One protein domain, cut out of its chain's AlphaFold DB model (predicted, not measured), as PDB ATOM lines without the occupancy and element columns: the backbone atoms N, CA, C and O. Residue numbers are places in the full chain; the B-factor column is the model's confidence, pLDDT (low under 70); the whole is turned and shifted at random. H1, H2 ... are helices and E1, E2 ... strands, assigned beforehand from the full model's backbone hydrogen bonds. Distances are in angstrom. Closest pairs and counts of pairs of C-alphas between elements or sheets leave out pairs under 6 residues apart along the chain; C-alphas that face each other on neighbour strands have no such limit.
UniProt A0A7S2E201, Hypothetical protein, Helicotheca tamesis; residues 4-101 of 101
ATOM      1  N   ILE A   4     159.638 123.807 149.344       92.19
ATOM      2  CA  ILE A   4     158.264 123.304 149.278       92.19
ATOM      3  C   ILE A   4     157.564 123.870 150.505       92.19
ATOM      4  O   ILE A   4     158.032 123.685 151.628       92.19
ATOM      5  N   THR A   5     156.465 124.570 150.280       93.38
ATOM      6  CA  THR A   5     155.644 125.185 151.323       93.38
ATOM      7  C   THR A   5     154.190 124.856 151.064       93.38
ATOM      8  O   THR A   5     153.833 124.607 149.920       93.38
ATOM      9  N   GLY A   6     153.349 124.918 152.083       92.44
ATOM     10  CA  GLY A   6     151.914 124.728 151.930       92.44
ATOM     11  C   GLY A   6     151.344 123.937 153.088       92.44
ATOM     12  O   GLY A   6     152.025 123.716 154.094       92.44
ATOM     13  N   ASP A   7     150.106 123.505 152.915       92.50
ATOM     14  CA  ASP A   7     149.302 122.918 153.967       92.50
ATOM     15  C   ASP A   7     148.825 121.522 153.577       92.50
ATOM     16  O   ASP A   7     148.487 121.232 152.430       92.50
ATOM     17  N   ALA A   8     148.768 120.646 154.575       93.38
ATOM     18  CA  ALA A   8     148.171 119.328 154.460       93.38
ATOM     19  C   ALA A   8     147.231 119.108 155.641       93.38
ATOM     20  O   ALA A   8     147.583 119.350 156.797       93.38
ATOM     21  N   SER A   9     146.022 118.644 155.356       92.62
ATOM     22  CA  SER A   9     144.974 118.457 156.349       92.62
ATOM     23  C   SER A   9     144.193 117.171 156.112       92.62
ATOM     24  O   SER A   9     144.220 116.569 155.036       92.62
ATOM     25  N   VAL A  10     143.489 116.734 157.155       92.56
ATOM     26  CA  VAL A  10     142.577 115.593 157.092       92.56
ATOM     27  C   VAL A  10     141.206 116.055 157.546       92.56
ATOM     28  O   VAL A  10     141.034 116.498 158.681       92.56
ATOM     29  N   ALA A  11     140.217 115.911 156.674       89.94
ATOM     30  CA  ALA A  11     138.819 116.147 156.989       89.94
ATOM     31  C   ALA A  11     138.091 114.812 157.168       89.94
ATOM     32  O   ALA A  11     138.377 113.835 156.480       89.94
ATOM     33  N   THR A  12     137.117 114.763 158.076       90.88
ATOM     34  CA  THR A  12     136.194 113.623 158.169       90.88
ATOM     35  C   THR A  12     134.836 114.056 157.640       90.88
ATOM     36  O   THR A  12     134.187 114.911 158.235       90.88
ATOM     37  N   THR A  13     134.398 113.476 156.526       87.56
ATOM     38  CA  THR A  13     133.106 113.771 155.895       87.56
ATOM     39  C   THR A  13     132.290 112.489 155.786       87.56
ATOM     40  O   THR A  13     132.758 111.477 155.265       87.56
ATOM     41  N   SER A  14     131.076 112.492 156.345       88.19
ATOM     42  CA  SER A  14     130.178 111.322 156.355       88.19
ATOM     43  C   SER A  14     130.846 110.026 156.850       88.19
ATOM     44  O   SER A  14     130.646 108.953 156.284       88.19
ATOM     45  N   GLY A  15     131.691 110.130 157.883       89.50
ATOM     46  CA  GLY A  15     132.419 108.997 158.471       89.50
ATOM     47  C   GLY A  15     133.644 108.516 157.681       89.50
ATOM     48  O   GLY A  15     134.289 107.562 158.106       89.50
ATOM     49  N   LYS A  16     133.997 109.163 156.563       86.81
ATOM     50  CA  LYS A  16     135.192 108.852 155.761       86.81
ATOM     51  C   LYS A  16     136.254 109.934 155.927       86.81
ATOM     52  O   LYS A  16     135.925 111.118 155.977       86.81
ATOM     53  N   LYS A  17     137.527 109.531 155.987       90.62
ATOM     54  CA  LYS A  17     138.654 110.472 155.937       90.62
ATOM     55  C   LYS A  17     138.839 110.971 154.506       90.62
ATOM     56  O   LYS A  17     138.653 110.215 153.560       90.62
ATOM     57  N   ARG A  18     139.180 112.245 154.375       88.44
ATOM     58  CA  ARG A  18     139.590 112.913 153.144       88.44
ATOM     59  C   ARG A  18     140.895 113.621 153.440       88.44
ATOM     60  O   ARG A  18     140.945 114.418 154.375       88.44
ATOM     61  N   TYR A  19     141.922 113.306 152.675       91.31
ATOM     62  CA  TYR A  19     143.225 113.932 152.803       91.31
ATOM     63  C   TYR A  19     143.320 115.023 151.745       91.31
ATOM     64  O   TYR A  19     142.975 114.797 150.588       91.31
ATOM     65  N   ILE A  20     143.696 116.221 152.173       93.19
ATOM     66  CA  ILE A  20     143.699 117.416 151.336       93.19
ATOM     67  C   ILE A  20     145.065 118.058 151.491       93.19
ATOM     68  O   ILE A  20     145.507 118.275 152.621       93.19
ATOM     69  N   PHE A  21     145.720 118.365 150.380       94.06
ATOM     70  CA  PHE A  21     146.933 119.171 150.388       94.06
ATOM     71  C   PHE A  21     146.856 120.279 149.347       94.06
ATOM     72  O   PHE A  21     146.163 120.151 148.334       94.06
ATOM     73  N   ASP A  22     147.611 121.330 149.622       93.56
ATOM     74  CA  ASP A  22     147.884 122.445 148.731       93.56
ATOM     75  C   ASP A  22     149.338 122.862 148.962       93.56
ATOM     76  O   ASP A  22     149.714 123.267 150.066       93.56
ATOM     77  N   TYR A  23     150.175 122.674 147.945       95.12
ATOM     78  CA  TYR A  23     151.598 122.960 148.003       95.12
ATOM     79  C   TYR A  23     152.031 123.940 146.919       95.12
ATOM     80  O   TYR A  23     151.650 123.861 145.754       95.12
ATOM     81  N   HIS A  24     152.993 124.773 147.297       93.94
ATOM     82  CA  HIS A  24     153.771 125.621 146.415       93.94
ATOM     83  C   HIS A  24     155.211 125.112 146.387       93.94
ATOM     84  O   HIS A  24     155.841 124.917 147.432       93.94
ATOM     85  N   CYS A  25     155.772 124.939 145.195       95.06
ATOM     86  CA  CYS A  25     157.136 124.451 145.024       95.06
ATOM     87  C   CYS A  25     157.978 125.433 144.206       95.06
ATOM     88  O   CYS A  25     157.548 125.963 143.181       95.06
ATOM     89  N   LYS A  26     159.221 125.661 144.644       96.00
ATOM     90  CA  LYS A  26     160.239 126.380 143.869       96.00
ATOM     91  C   LYS A  26     161.362 125.429 143.491       96.00
ATOM     92  O   LYS A  26     162.071 124.878 144.344       96.00
ATOM     93  N   VAL A  27     161.593 125.313 142.192       95.94
ATOM     94  CA  VAL A  27     162.648 124.482 141.615       95.94
ATOM     95  C   VAL A  27     163.730 125.387 141.039       95.94
ATOM     96  O   VAL A  27     163.444 126.400 140.412       95.94
ATOM     97  N   LYS A  28     164.990 125.034 141.282       96.56
ATOM     98  CA  LYS A  28     166.151 125.596 140.589       96.56
ATOM     99  C   LYS A  28     166.754 124.493 139.737       96.56
ATOM    100  O   LYS A  28     166.766 123.349 140.192       96.56
ATOM    101  N   TYR A  29     167.246 124.852 138.563       95.94
ATOM    102  CA  TYR A  29     167.877 123.920 137.641       95.94
ATOM    103  C   TYR A  29     169.116 124.550 137.011       95.94
ATOM    104  O   TYR A  29     169.157 125.763 136.787       95.94
ATOM    105  N   ASP A  30     170.078 123.688 136.709       96.75
ATOM    106  CA  ASP A  30     171.283 123.983 135.948       96.75
ATOM    107  C   ASP A  30     171.285 123.069 134.714       96.75
ATOM    108  O   ASP A  30     170.845 121.921 134.787       96.75
ATOM    109  N   ILE A  31     171.728 123.603 133.578       94.69
ATOM    110  CA  ILE A  31     171.947 122.876 132.327       94.69
ATOM    111  C   ILE A  31     173.456 122.794 132.146       94.69
ATOM    112  O   ILE A  31     174.133 123.827 132.194       94.69
ATOM    113  N   LEU A  32     173.949 121.574 131.983       94.25
ATOM    114  CA  LEU A  32     175.363 121.247 131.861       94.25
ATOM    115  C   LEU A  32     175.694 120.929 130.399       94.25
ATOM    116  O   LEU A  32     174.830 120.423 129.680       94.25
ATOM    117  N   ASP A  33     176.914 121.235 129.966       91.31
ATOM    118  CA  ASP A  33     177.469 120.673 128.732       91.31
ATOM    119  C   ASP A  33     178.099 119.289 128.973       91.31
ATOM    120  O   ASP A  33     178.038 118.737 130.071       91.31
ATOM    121  N   GLU A  34     178.710 118.714 127.935       91.19
ATOM    122  CA  GLU A  34     179.398 117.417 128.013       91.19
ATOM    123  C   GLU A  34     180.583 117.402 128.997       91.19
ATOM    124  O   GLU A  34     181.035 116.328 129.395       91.19
ATOM    125  N   GLY A  35     181.102 118.574 129.377       94.38
ATOM    126  CA  GLY A  35     182.182 118.743 130.346       94.38
ATOM    127  C   GLY A  35     181.701 118.960 131.781       94.38
ATOM    128  O   GLY A  35     182.527 119.281 132.635       94.38
ATOM    129  N   ASP A  36     180.399 118.807 132.046       92.31
ATOM    130  CA  ASP A  36     179.740 119.137 133.315       92.31
ATOM    131  C   ASP A  36     179.847 120.627 133.704       92.31
ATOM    132  O   ASP A  36     179.626 121.006 134.861       92.31
ATOM    133  N   ASP A  37     180.136 121.509 132.744       94.31
ATOM    134  CA  ASP A  37     180.145 122.945 132.978       94.31
ATOM    135  C   ASP A  37     178.723 123.509 132.857       94.31
ATOM    136  O   ASP A  37     177.989 123.262 131.900       94.31
ATOM    137  N   VAL A  38     178.313 124.337 133.825       95.31
ATOM    138  CA  VAL A  38     176.990 124.982 133.797       95.31
ATOM    139  C   VAL A  38     176.928 125.976 132.640       95.31
ATOM    140  O   VAL A  38     177.470 127.080 132.742       95.31
ATOM    141  N   VAL A  39     176.206 125.651 131.574       94.88
ATOM    142  CA  VAL A  39     176.013 126.532 130.413       94.88
ATOM    143  C   VAL A  39     174.811 127.456 130.570       94.88
ATOM    144  O   VAL A  39     174.862 128.602 130.124       94.88
ATOM    145  N   ALA A  40     173.773 127.024 131.289       96.19
ATOM    146  CA  ALA A  40     172.611 127.845 131.614       96.19
ATOM    147  C   ALA A  40     172.013 127.455 132.974       96.19
ATOM    148  O   ALA A  40     172.209 126.349 133.459       96.19
ATOM    149  N   SER A  41     171.288 128.369 133.619       97.06
ATOM    150  CA  SER A  41     170.580 128.080 134.874       97.06
ATOM    151  C   SER A  41     169.331 128.929 135.017       97.06
ATOM    152  O   SER A  41     169.274 130.065 134.535       97.06
ATOM    153  N   GLY A  42     168.341 128.414 135.733       96.69
ATOM    154  CA  GLY A  42     167.085 129.113 135.951       96.69
ATOM    155  C   GLY A  42     166.303 128.575 137.137       96.69
ATOM    156  O   GLY A  42     166.808 127.838 137.990       96.69
ATOM    157  N   ALA A  43     165.051 129.006 137.218       97.06
ATOM    158  CA  ALA A  43     164.128 128.548 138.236       97.06
ATOM    159  C   ALA A  43     162.711 128.428 137.674       97.06
ATOM    160  O   ALA A  43     162.373 129.049 136.669       97.06
ATOM    161  N   MET A  44     161.900 127.616 138.338       96.50
ATOM    162  CA  MET A  44     160.483 127.429 138.047       96.50
ATOM    163  C   MET A  44     159.699 127.554 139.350       96.50
ATOM    164  O   MET A  44     160.208 127.183 140.419       96.50
ATOM    165  N   LYS A  45     158.472 128.063 139.267       96.75
ATOM    166  CA  LYS A  45     157.503 127.994 140.361       96.75
ATOM    167  C   LYS A  45     156.344 127.101 139.948       96.75
ATOM    168  O   LYS A  45     155.861 127.194 138.828       96.75
ATOM    169  N   LEU A  46     155.924 126.248 140.865       95.69
ATOM    170  CA  LEU A  46     154.693 125.485 140.775       95.69
ATOM    171  C   LEU A  46     153.800 126.045 141.880       95.69
ATOM    172  O   LEU A  46     154.001 125.681 143.044       95.69
ATOM    173  N   PRO A  47     152.951 127.036 141.565       93.81
ATOM    174  CA  PRO A  47     152.194 127.769 142.567       93.81
ATOM    175  C   PRO A  47     150.982 127.000 143.077       93.81
ATOM    176  O   PRO A  47     150.422 127.433 144.068       93.81
ATOM    177  N   ASP A  48     150.570 125.904 142.447       91.12
ATOM    178  CA  ASP A  48     149.359 125.196 142.853       91.12
ATOM    179  C   ASP A  48     149.493 123.692 142.577       91.12
ATOM    180  O   ASP A  48     149.158 123.191 141.506       91.12
ATOM    181  N   ILE A  49     150.076 122.969 143.534       93.25
ATOM    182  CA  ILE A  49     150.102 121.504 143.544       93.25
ATOM    183  C   ILE A  49     149.104 121.048 144.605       93.25
ATOM    184  O   ILE A  49     149.444 120.982 145.787       93.25
ATOM    185  N   ASN A  50     147.886 120.705 144.190       92.88
ATOM    186  CA  ASN A  50     146.806 120.344 145.105       92.88
ATOM    187  C   ASN A  50     146.224 118.947 144.832       92.88
ATOM    188  O   ASN A  50     146.419 118.355 143.772       92.88
ATOM    189  N   SER A  51     145.494 118.404 145.809       90.00
ATOM    190  CA  SER A  51     144.866 117.075 145.712       90.00
ATOM    191  C   SER A  51     143.583 117.039 144.863       90.00
ATOM    192  O   SER A  51     143.033 115.963 144.626       90.00
ATOM    193  N   GLY A  52     143.049 118.202 144.473       81.94
ATOM    194  CA  GLY A  52     141.710 118.356 143.896       81.94
ATOM    195  C   GLY A  52     141.652 118.469 142.371       81.94
ATOM    196  O   GLY A  52     140.626 118.115 141.795       81.94
ATOM    197  N   SER A  53     142.717 118.937 141.716       69.31
ATOM    198  CA  SER A  53     142.773 119.139 140.265       69.31
ATOM    199  C   SER A  53     143.933 118.366 139.641       69.31
ATOM    200  O   SER A  53     145.080 118.492 140.061       69.31
ATOM    201  N   LEU A  54     143.626 117.565 138.618       67.31
ATOM    202  CA  LEU A  54     144.608 116.843 137.796       67.31
ATOM    203  C   LEU A  54     144.696 117.393 136.365       67.31
ATOM    204  O   LEU A  54     145.506 116.912 135.577       67.31
ATOM    205  N   GLU A  55     143.840 118.351 136.004       70.00
ATOM    206  CA  GLU A  55     143.625 118.715 134.600       70.00
ATOM    207  C   GLU A  55     144.592 119.807 134.120       70.00
ATOM    208  O   GLU A  55     145.043 119.757 132.976       70.00
ATOM    209  N   GLU A  56     144.999 120.734 134.996       74.88
ATOM    210  CA  GLU A  56     145.884 121.850 134.638       74.88
ATOM    211  C   GLU A  56     146.920 122.129 135.740       74.88
ATOM    212  O   GLU A  56     146.669 122.887 136.672       74.88
ATOM    213  N   LEU A  57     148.112 121.522 135.642       89.69
ATOM    214  CA  LEU A  57     149.253 121.921 136.475       89.69
ATOM    215  C   LEU A  57     149.907 123.195 135.924       89.69
ATOM    216  O   LEU A  57     150.504 123.178 134.839       89.69
ATOM    217  N   GLU A  58     149.883 124.264 136.717       91.69
ATOM    218  CA  GLU A  58     150.610 125.495 136.416       91.69
ATOM    219  C   GLU A  58     152.111 125.343 136.721       91.69
ATOM    220  O   GLU A  58     152.522 125.007 137.835       91.69
ATOM    221  N   ILE A  59     152.951 125.621 135.719       94.62
ATOM    222  CA  ILE A  59     154.407 125.710 135.874       94.62
ATOM    223  C   ILE A  59     154.869 127.059 135.314       94.62
ATOM    224  O   ILE A  59     154.936 127.259 134.101       94.62
ATOM    225  N   GLU A  60     155.228 127.982 136.203       96.31
ATOM    226  CA  GLU A  60     155.776 129.293 135.861       96.31
ATOM    227  C   GLU A  60     157.291 129.166 135.648       96.31
ATOM    228  O   GLU A  60     158.075 129.072 136.601       96.31
ATOM    229  N   VAL A  61     157.730 129.166 134.388       95.88
ATOM    230  CA  VAL A  61     159.156 129.202 134.039       95.88
ATOM    231  C   VAL A  61     159.676 130.626 134.216       95.88
ATOM    232  O   VAL A  61     159.293 131.536 133.484       95.88
ATOM    233  N   LEU A  62     160.579 130.827 135.177       95.06
ATOM    234  CA  LEU A  62     161.214 132.125 135.387       95.06
ATOM    235  C   LEU A  62     162.326 132.348 134.357       95.06
ATOM    236  O   LEU A  62     162.887 131.405 133.792       95.06
ATOM    237  N   GLY A  63     162.677 133.617 134.146       92.81
ATOM    238  CA  GLY A  63     163.802 133.993 133.294       92.81
ATOM    239  C   GLY A  63     165.117 133.325 133.713       92.81
ATOM    240  O   GLY A  63     165.302 132.894 134.856       92.81
ATOM    241  N   TRP A  64     166.051 133.255 132.767       95.12
ATOM    242  CA  TRP A  64     167.381 132.708 133.005       95.12
ATOM    243  C   TRP A  64     168.098 133.463 134.127       95.12
ATOM    244  O   TRP A  64     168.194 134.689 134.109       95.12
ATOM    245  N   LYS A  65     168.655 132.720 135.084       95.19
ATOM    246  CA  LYS A  65     169.621 133.253 136.050       95.19
ATOM    247  C   LYS A  65     171.012 133.349 135.415       95.19
ATOM    248  O   LYS A  65     171.716 134.331 135.625       95.19
ATOM    249  N   LYS A  66     171.388 132.333 134.635       95.19
ATOM    250  CA  LYS A  66     172.529 132.345 133.712       95.19
ATOM    251  C   LYS A  66     171.988 131.967 132.340       95.19
ATOM    252  O   LYS A  66     171.487 130.856 132.185       95.19
ATOM    253  N   ALA A  67     172.030 132.898 131.395       93.00
ATOM    254  CA  ALA A  67     171.619 132.638 130.021       93.00
ATOM    255  C   ALA A  67     172.726 131.877 129.263       93.00
ATOM    256  O   ALA A  67     173.905 132.078 129.578       93.00
ATOM    257  N   PRO A  68     172.368 131.031 128.284       91.62
ATOM    258  CA  PRO A  68     173.341 130.433 127.370       91.62
ATOM    259  C   PRO A  68     174.030 131.524 126.526       91.62
ATOM    260  O   PRO A  68     173.487 132.614 126.344       91.62
ATOM    261  N   LYS A  69     175.261 131.257 126.066       84.69
ATOM    262  CA  LYS A  69     176.160 132.291 125.519       84.69
ATOM    263  C   LYS A  69     175.813 132.775 124.108       84.69
ATOM    264  O   LYS A  69     176.021 133.952 123.840       84.69
ATOM    265  N   GLU A  70     175.339 131.903 123.220       75.19
ATOM    266  CA  GLU A  70     175.189 132.241 121.794       75.19
ATOM    267  C   GLU A  70     173.889 131.692 121.207       75.19
ATOM    268  O   GLU A  70     173.049 132.475 120.769       75.19
ATOM    269  N   ASP A  71     173.685 130.373 121.277       80.38
ATOM    270  CA  ASP A  71     172.423 129.740 120.901       80.38
ATOM    271  C   ASP A  71     171.619 129.341 122.145       80.38
ATOM    272  O   ASP A  71     172.142 128.790 123.116       80.38
ATOM    273  N   THR A  72     170.330 129.672 122.129       80.12
ATOM    274  CA  THR A  72     169.388 129.357 123.209       80.12
ATOM    275  C   THR A  72     168.517 128.149 122.887       80.12
ATOM    276  O   THR A  72     167.783 127.726 123.779       80.12
ATOM    277  N   SER A  73     168.574 127.617 121.661       87.00
ATOM    278  CA  SER A  73     167.736 126.516 121.175       87.00
ATOM    279  C   SER A  73     167.865 125.275 122.067       87.00
ATOM    280  O   SER A  73     166.908 124.948 122.768       87.00
ATOM    281  N   ASP A  74     169.062 124.701 122.179       90.44
ATOM    282  CA  ASP A  74     169.344 123.499 122.974       90.44
ATOM    283  C   ASP A  74     168.980 123.682 124.454       90.44
ATOM    284  O   ASP A  74     168.267 122.878 125.055       90.44
ATOM    285  N   ALA A  75     169.404 124.797 125.057       92.31
ATOM    286  CA  ALA A  75     169.092 125.093 126.455       92.31
ATOM    287  C   ALA A  75     167.577 125.249 126.682       92.31
ATOM    288  O   ALA A  75     167.049 124.869 127.731       92.31
ATOM    289  N   THR A  76     166.860 125.809 125.705       92.75
ATOM    290  CA  THR A  76     165.403 125.944 125.752       92.75
ATOM    291  C   THR A  76     164.722 124.590 125.596       92.75
ATOM    292  O   THR A  76     163.782 124.319 126.339       92.75
ATOM    293  N   GLU A  77     165.207 123.726 124.706       94.50
ATOM    294  CA  GLU A  77     164.712 122.358 124.545       94.50
ATOM    295  C   GLU A  77     164.916 121.532 125.820       94.50
ATOM    296  O   GLU A  77     163.951 120.961 126.329       94.50
ATOM    297  N   CYS A  78     166.112 121.561 126.421       94.88
ATOM    298  CA  CYS A  78     166.378 120.906 127.705       94.88
ATOM    299  C   CYS A  78     165.442 121.412 128.808       94.88
ATOM    300  O   CYS A  78     164.902 120.630 129.593       94.88
ATOM    301  N   ARG A  79     165.221 122.730 128.871       95.12
ATOM    302  CA  ARG A  79     164.295 123.328 129.836       95.12
ATOM    303  C   ARG A  79     162.859 122.861 129.608       95.12
ATOM    304  O   ARG A  79     162.175 122.562 130.581       95.12
ATOM    305  N   ASN A  80     162.403 122.799 128.360       95.44
ATOM    306  CA  ASN A  80     161.054 122.346 128.023       95.44
ATOM    307  C   ASN A  80     160.868 120.860 128.365       95.44
ATOM    308  O   ASN A  80     159.877 120.505 128.997       95.44
ATOM    309  N   ALA A  81     161.861 120.019 128.065       96.44
ATOM    310  CA  ALA A  81     161.859 118.613 128.460       96.44
ATOM    311  C   ALA A  81     161.777 118.450 129.988       96.44
ATOM    312  O   ALA A  81     160.997 117.641 130.489       96.44
ATOM    313  N   LEU A  82     162.514 119.270 130.747       95.94
ATOM    314  CA  LEU A  82     162.426 119.284 132.208       95.94
ATOM    315  C   LEU A  82     161.026 119.687 132.704       95.94
ATOM    316  O   LEU A  82     160.524 119.079 133.647       95.94
ATOM    317  N   VAL A  83     160.388 120.690 132.090       95.56
ATOM    318  CA  VAL A  83     159.007 121.093 132.428       95.56
ATOM    319  C   VAL A  83     158.040 119.926 132.232       95.56
ATOM    320  O   VAL A  83     157.199 119.674 133.097       95.56
ATOM    321  N   ASP A  84     158.171 119.192 131.130       95.56
ATOM    322  CA  ASP A  84     157.302 118.055 130.833       95.56
ATOM    323  C   ASP A  84     157.504 116.896 131.811       95.56
ATOM    324  O   ASP A  84     156.525 116.309 132.278       95.56
ATOM    325  N   GLU A  85     158.747 116.596 132.186       95.94
ATOM    326  CA  GLU A  85     159.040 115.573 133.194       95.94
ATOM    327  C   GLU A  85     158.548 115.968 134.590       95.94
ATOM    328  O   GLU A  85     157.966 115.143 135.297       95.94
ATOM    329  N   ILE A  86     158.686 117.241 134.975       94.38
ATOM    330  CA  ILE A  86     158.103 117.755 136.221       94.38
ATOM    331  C   ILE A  86     156.583 117.566 136.208       94.38
ATOM    332  O   ILE A  86     156.022 117.082 137.190       94.38
ATOM    333  N   ARG A  87     155.916 117.887 135.092       93.50
ATOM    334  CA  ARG A  87     154.464 117.720 134.964       93.50
ATOM    335  C   ARG A  87     154.043 116.262 135.133       93.50
ATOM    336  O   ARG A  87     153.153 115.978 135.931       93.50
ATOM    337  N   LYS A  88     154.713 115.330 134.447       93.94
ATOM    338  CA  LYS A  88     154.454 113.886 134.588       93.94
ATOM    339  C   LYS A  88     154.675 113.407 136.022       93.94
ATOM    340  O   LYS A  88     153.853 112.663 136.551       93.94
ATOM    341  N   SER A  89     155.761 113.850 136.655       94.31
ATOM    342  CA  SER A  89     156.103 113.469 138.026       94.31
ATOM    343  C   SER A  89     155.050 113.941 139.031       94.31
ATOM    344  O   SER A  89     154.624 113.154 139.876       94.31
ATOM    345  N   VAL A  90     154.575 115.185 138.906       93.31
ATOM    346  CA  VAL A  90     153.507 115.717 139.764       93.31
ATOM    347  C   VAL A  90     152.194 114.971 139.529       93.31
ATOM    348  O   VAL A  90     151.569 114.553 140.496       93.31
ATOM    349  N   TYR A  91     151.798 114.721 138.278       92.50
ATOM    350  CA  TYR A  91     150.578 113.957 137.997       92.50
ATOM    351  C   TYR A  91     150.623 112.530 138.543       92.50
ATOM    352  O   TYR A  91     149.628 112.074 139.105       92.50
ATOM    353  N   SER A  92     151.769 111.849 138.445       93.06
ATOM    354  CA  SER A  92     151.947 110.537 139.076       93.06
ATOM    355  C   SER A  92     151.762 110.631 140.588       93.06
ATOM    356  O   SER A  92     150.994 109.864 141.154       93.06
ATOM    357  N   PHE A  93     152.395 111.614 141.238       92.62
ATOM    358  CA  PHE A  93     152.278 111.813 142.682       92.62
ATOM    359  C   PHE A  93     150.831 112.062 143.134       92.62
ATOM    360  O   PHE A  93     150.361 111.406 144.063       92.62
ATOM    361  N   VAL A  94     150.115 112.987 142.484       91.62
ATOM    362  CA  VAL A  94     148.720 113.299 142.841       91.62
ATOM    363  C   VAL A  94     147.812 112.092 142.571       91.62
ATOM    364  O   VAL A  94     146.935 111.786 143.379       91.62
ATOM    365  N   GLY A  95     148.040 111.372 141.467       90.75
ATOM    366  CA  GLY A  95     147.313 110.148 141.132       90.75
ATOM    367  C   GLY A  95     147.501 109.042 142.174       90.75
ATOM    368  O   GLY A  95     146.515 108.497 142.670       90.75
ATOM    369  N   ASP A  96     148.748 108.763 142.553       92.25
ATOM    370  CA  ASP A  96     149.088 107.761 143.567       92.25
ATOM    371  C   ASP A  96     148.510 108.135 144.938       92.25
ATOM    372  O   ASP A  96     147.948 107.287 145.636       92.25
ATOM    373  N   PHE A  97     148.580 109.418 145.306       91.69
ATOM    374  CA  PHE A  97     147.986 109.925 146.539       91.69
ATOM    375  C   PHE A  97     146.473 109.688 146.574       91.69
ATOM    376  O   PHE A  97     145.971 109.100 147.529       91.69
ATOM    377  N   ASN A  98     145.753 110.080 145.520       87.31
ATOM    378  CA  ASN A  98     144.298 109.930 145.438       87.31
ATOM    379  C   ASN A  98     143.845 108.460 145.347       87.31
ATOM    380  O   ASN A  98     142.706 108.141 145.687       87.31
ATOM    381  N   ALA A  99     144.709 107.556 144.879       88.94
ATOM    382  CA  ALA A  99     144.438 106.121 144.888       88.94
ATOM    383  C   ALA A  99     144.611 105.498 146.284       88.94
ATOM    384  O   ALA A  99     143.947 104.509 146.606       88.94
ATOM    385  N   GLN A 100     145.506 106.053 147.106       89.50
ATOM    386  CA  GLN A 100     145.844 105.519 148.423       89.50
ATOM    387  C   GLN A 100     144.995 106.107 149.568       89.50
ATOM    388  O   GLN A 100     144.787 105.419 150.574       89.50
ATOM    389  N   TYR A 101     144.524 107.350 149.434       83.62
ATOM    390  CA  TYR A 101     143.968 108.167 150.521       83.62
ATOM    391  C   TYR A 101     142.587 108.754 150.203       83.62
ATOM    392  O   TYR A 101     141.761 108.823 151.149       83.62
TER     393      TYR A 101
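What this domain is: This is residues 4 to 101 of the 101 residues of the protein "Hypothetical protein" of Helicotheca tamesis (UniProt A0A7S2E201). The domain is a long, narrow rod in two layers: a twisted sheet of three antiparallel strands, E1, E2 and E3, with one long helix, H1, over one face, running along the strands. After E3 a long stretch with no named element, residues 51 to 72, folds back along the sheet to reach H1, tied to E3 by a short pairing. The printed part has 98 residues, with three named strands and one named helix in the order E1, E2, E3, H1; the sheet's order is E1, E2, E3, and the class is mixed, helices and strands. The whole is loose, with a radius of gyration of the C-alphas of 17.2 A and spans of 61 by 22 by 20 A.

Where its parts are: E1, residues 4 to 13, begins at C-alpha 4 at (158.264, 123.304, 149.278) and is 27.7 A long from first to last C-alpha. E2, residues 16 to 32, is the longest strand by residues and measures 48.4 A, ending at C-alpha 32 at (175.363, 121.247, 131.861). E3, residues 38 to 50, measures 32.6 A and bends by 57 degrees at residue 47. H1, residues 73 to 100, measures 40.8 A and ends at C-alpha 100 at (145.844, 105.519, 148.423).

How they stand to each other: E1, E2 and E3 form a meander, each strand the antiparallel neighbour of the one before. E1 and E2 are a hairpin, with 165 degrees between their directions; N 9 and O 20 are 2.8 A apart, and N 18 and O 11 are 2.8 A apart, both within hydrogen-bond range. E2 and E3 are a hairpin too, at 168 degrees, with N 31 and O 40 at 2.8 A and N 46 and O 25 at 2.8 A, within hydrogen-bond range. E1 and E3 are the edge strands, and E2 is the inner one. Residues 44 to 45 of E3 pair antiparallel with residues 60 to 61. H1 is on the sheet at a height of 7.9 A over the sheet. It lies over E2 and E3 and runs along the strands, at 16 degrees to E2 on the local plane. The closest C-alphas of E3 and H1 are those of Ala 40 and Ala 75, 6.8 A apart; those of E2 and H1 are Ile 31 and Ala 75, 6.9 A apart. In H1 every O i to N i+4 pair is within hydrogen-bond range.

The domain as a whole: The two C-alphas farthest apart are those of Gly 15 and Glu 70, at 60.9 A. The printed part has no cut, and it ends at residue 101, the chain's last. The links E1 to E2 and E2 to E3 are tight, and the link E3 to H1, of 22 residues, is long. The mean pLDDT of the printed part is 91.6, and residues 53 to 54 are under 70.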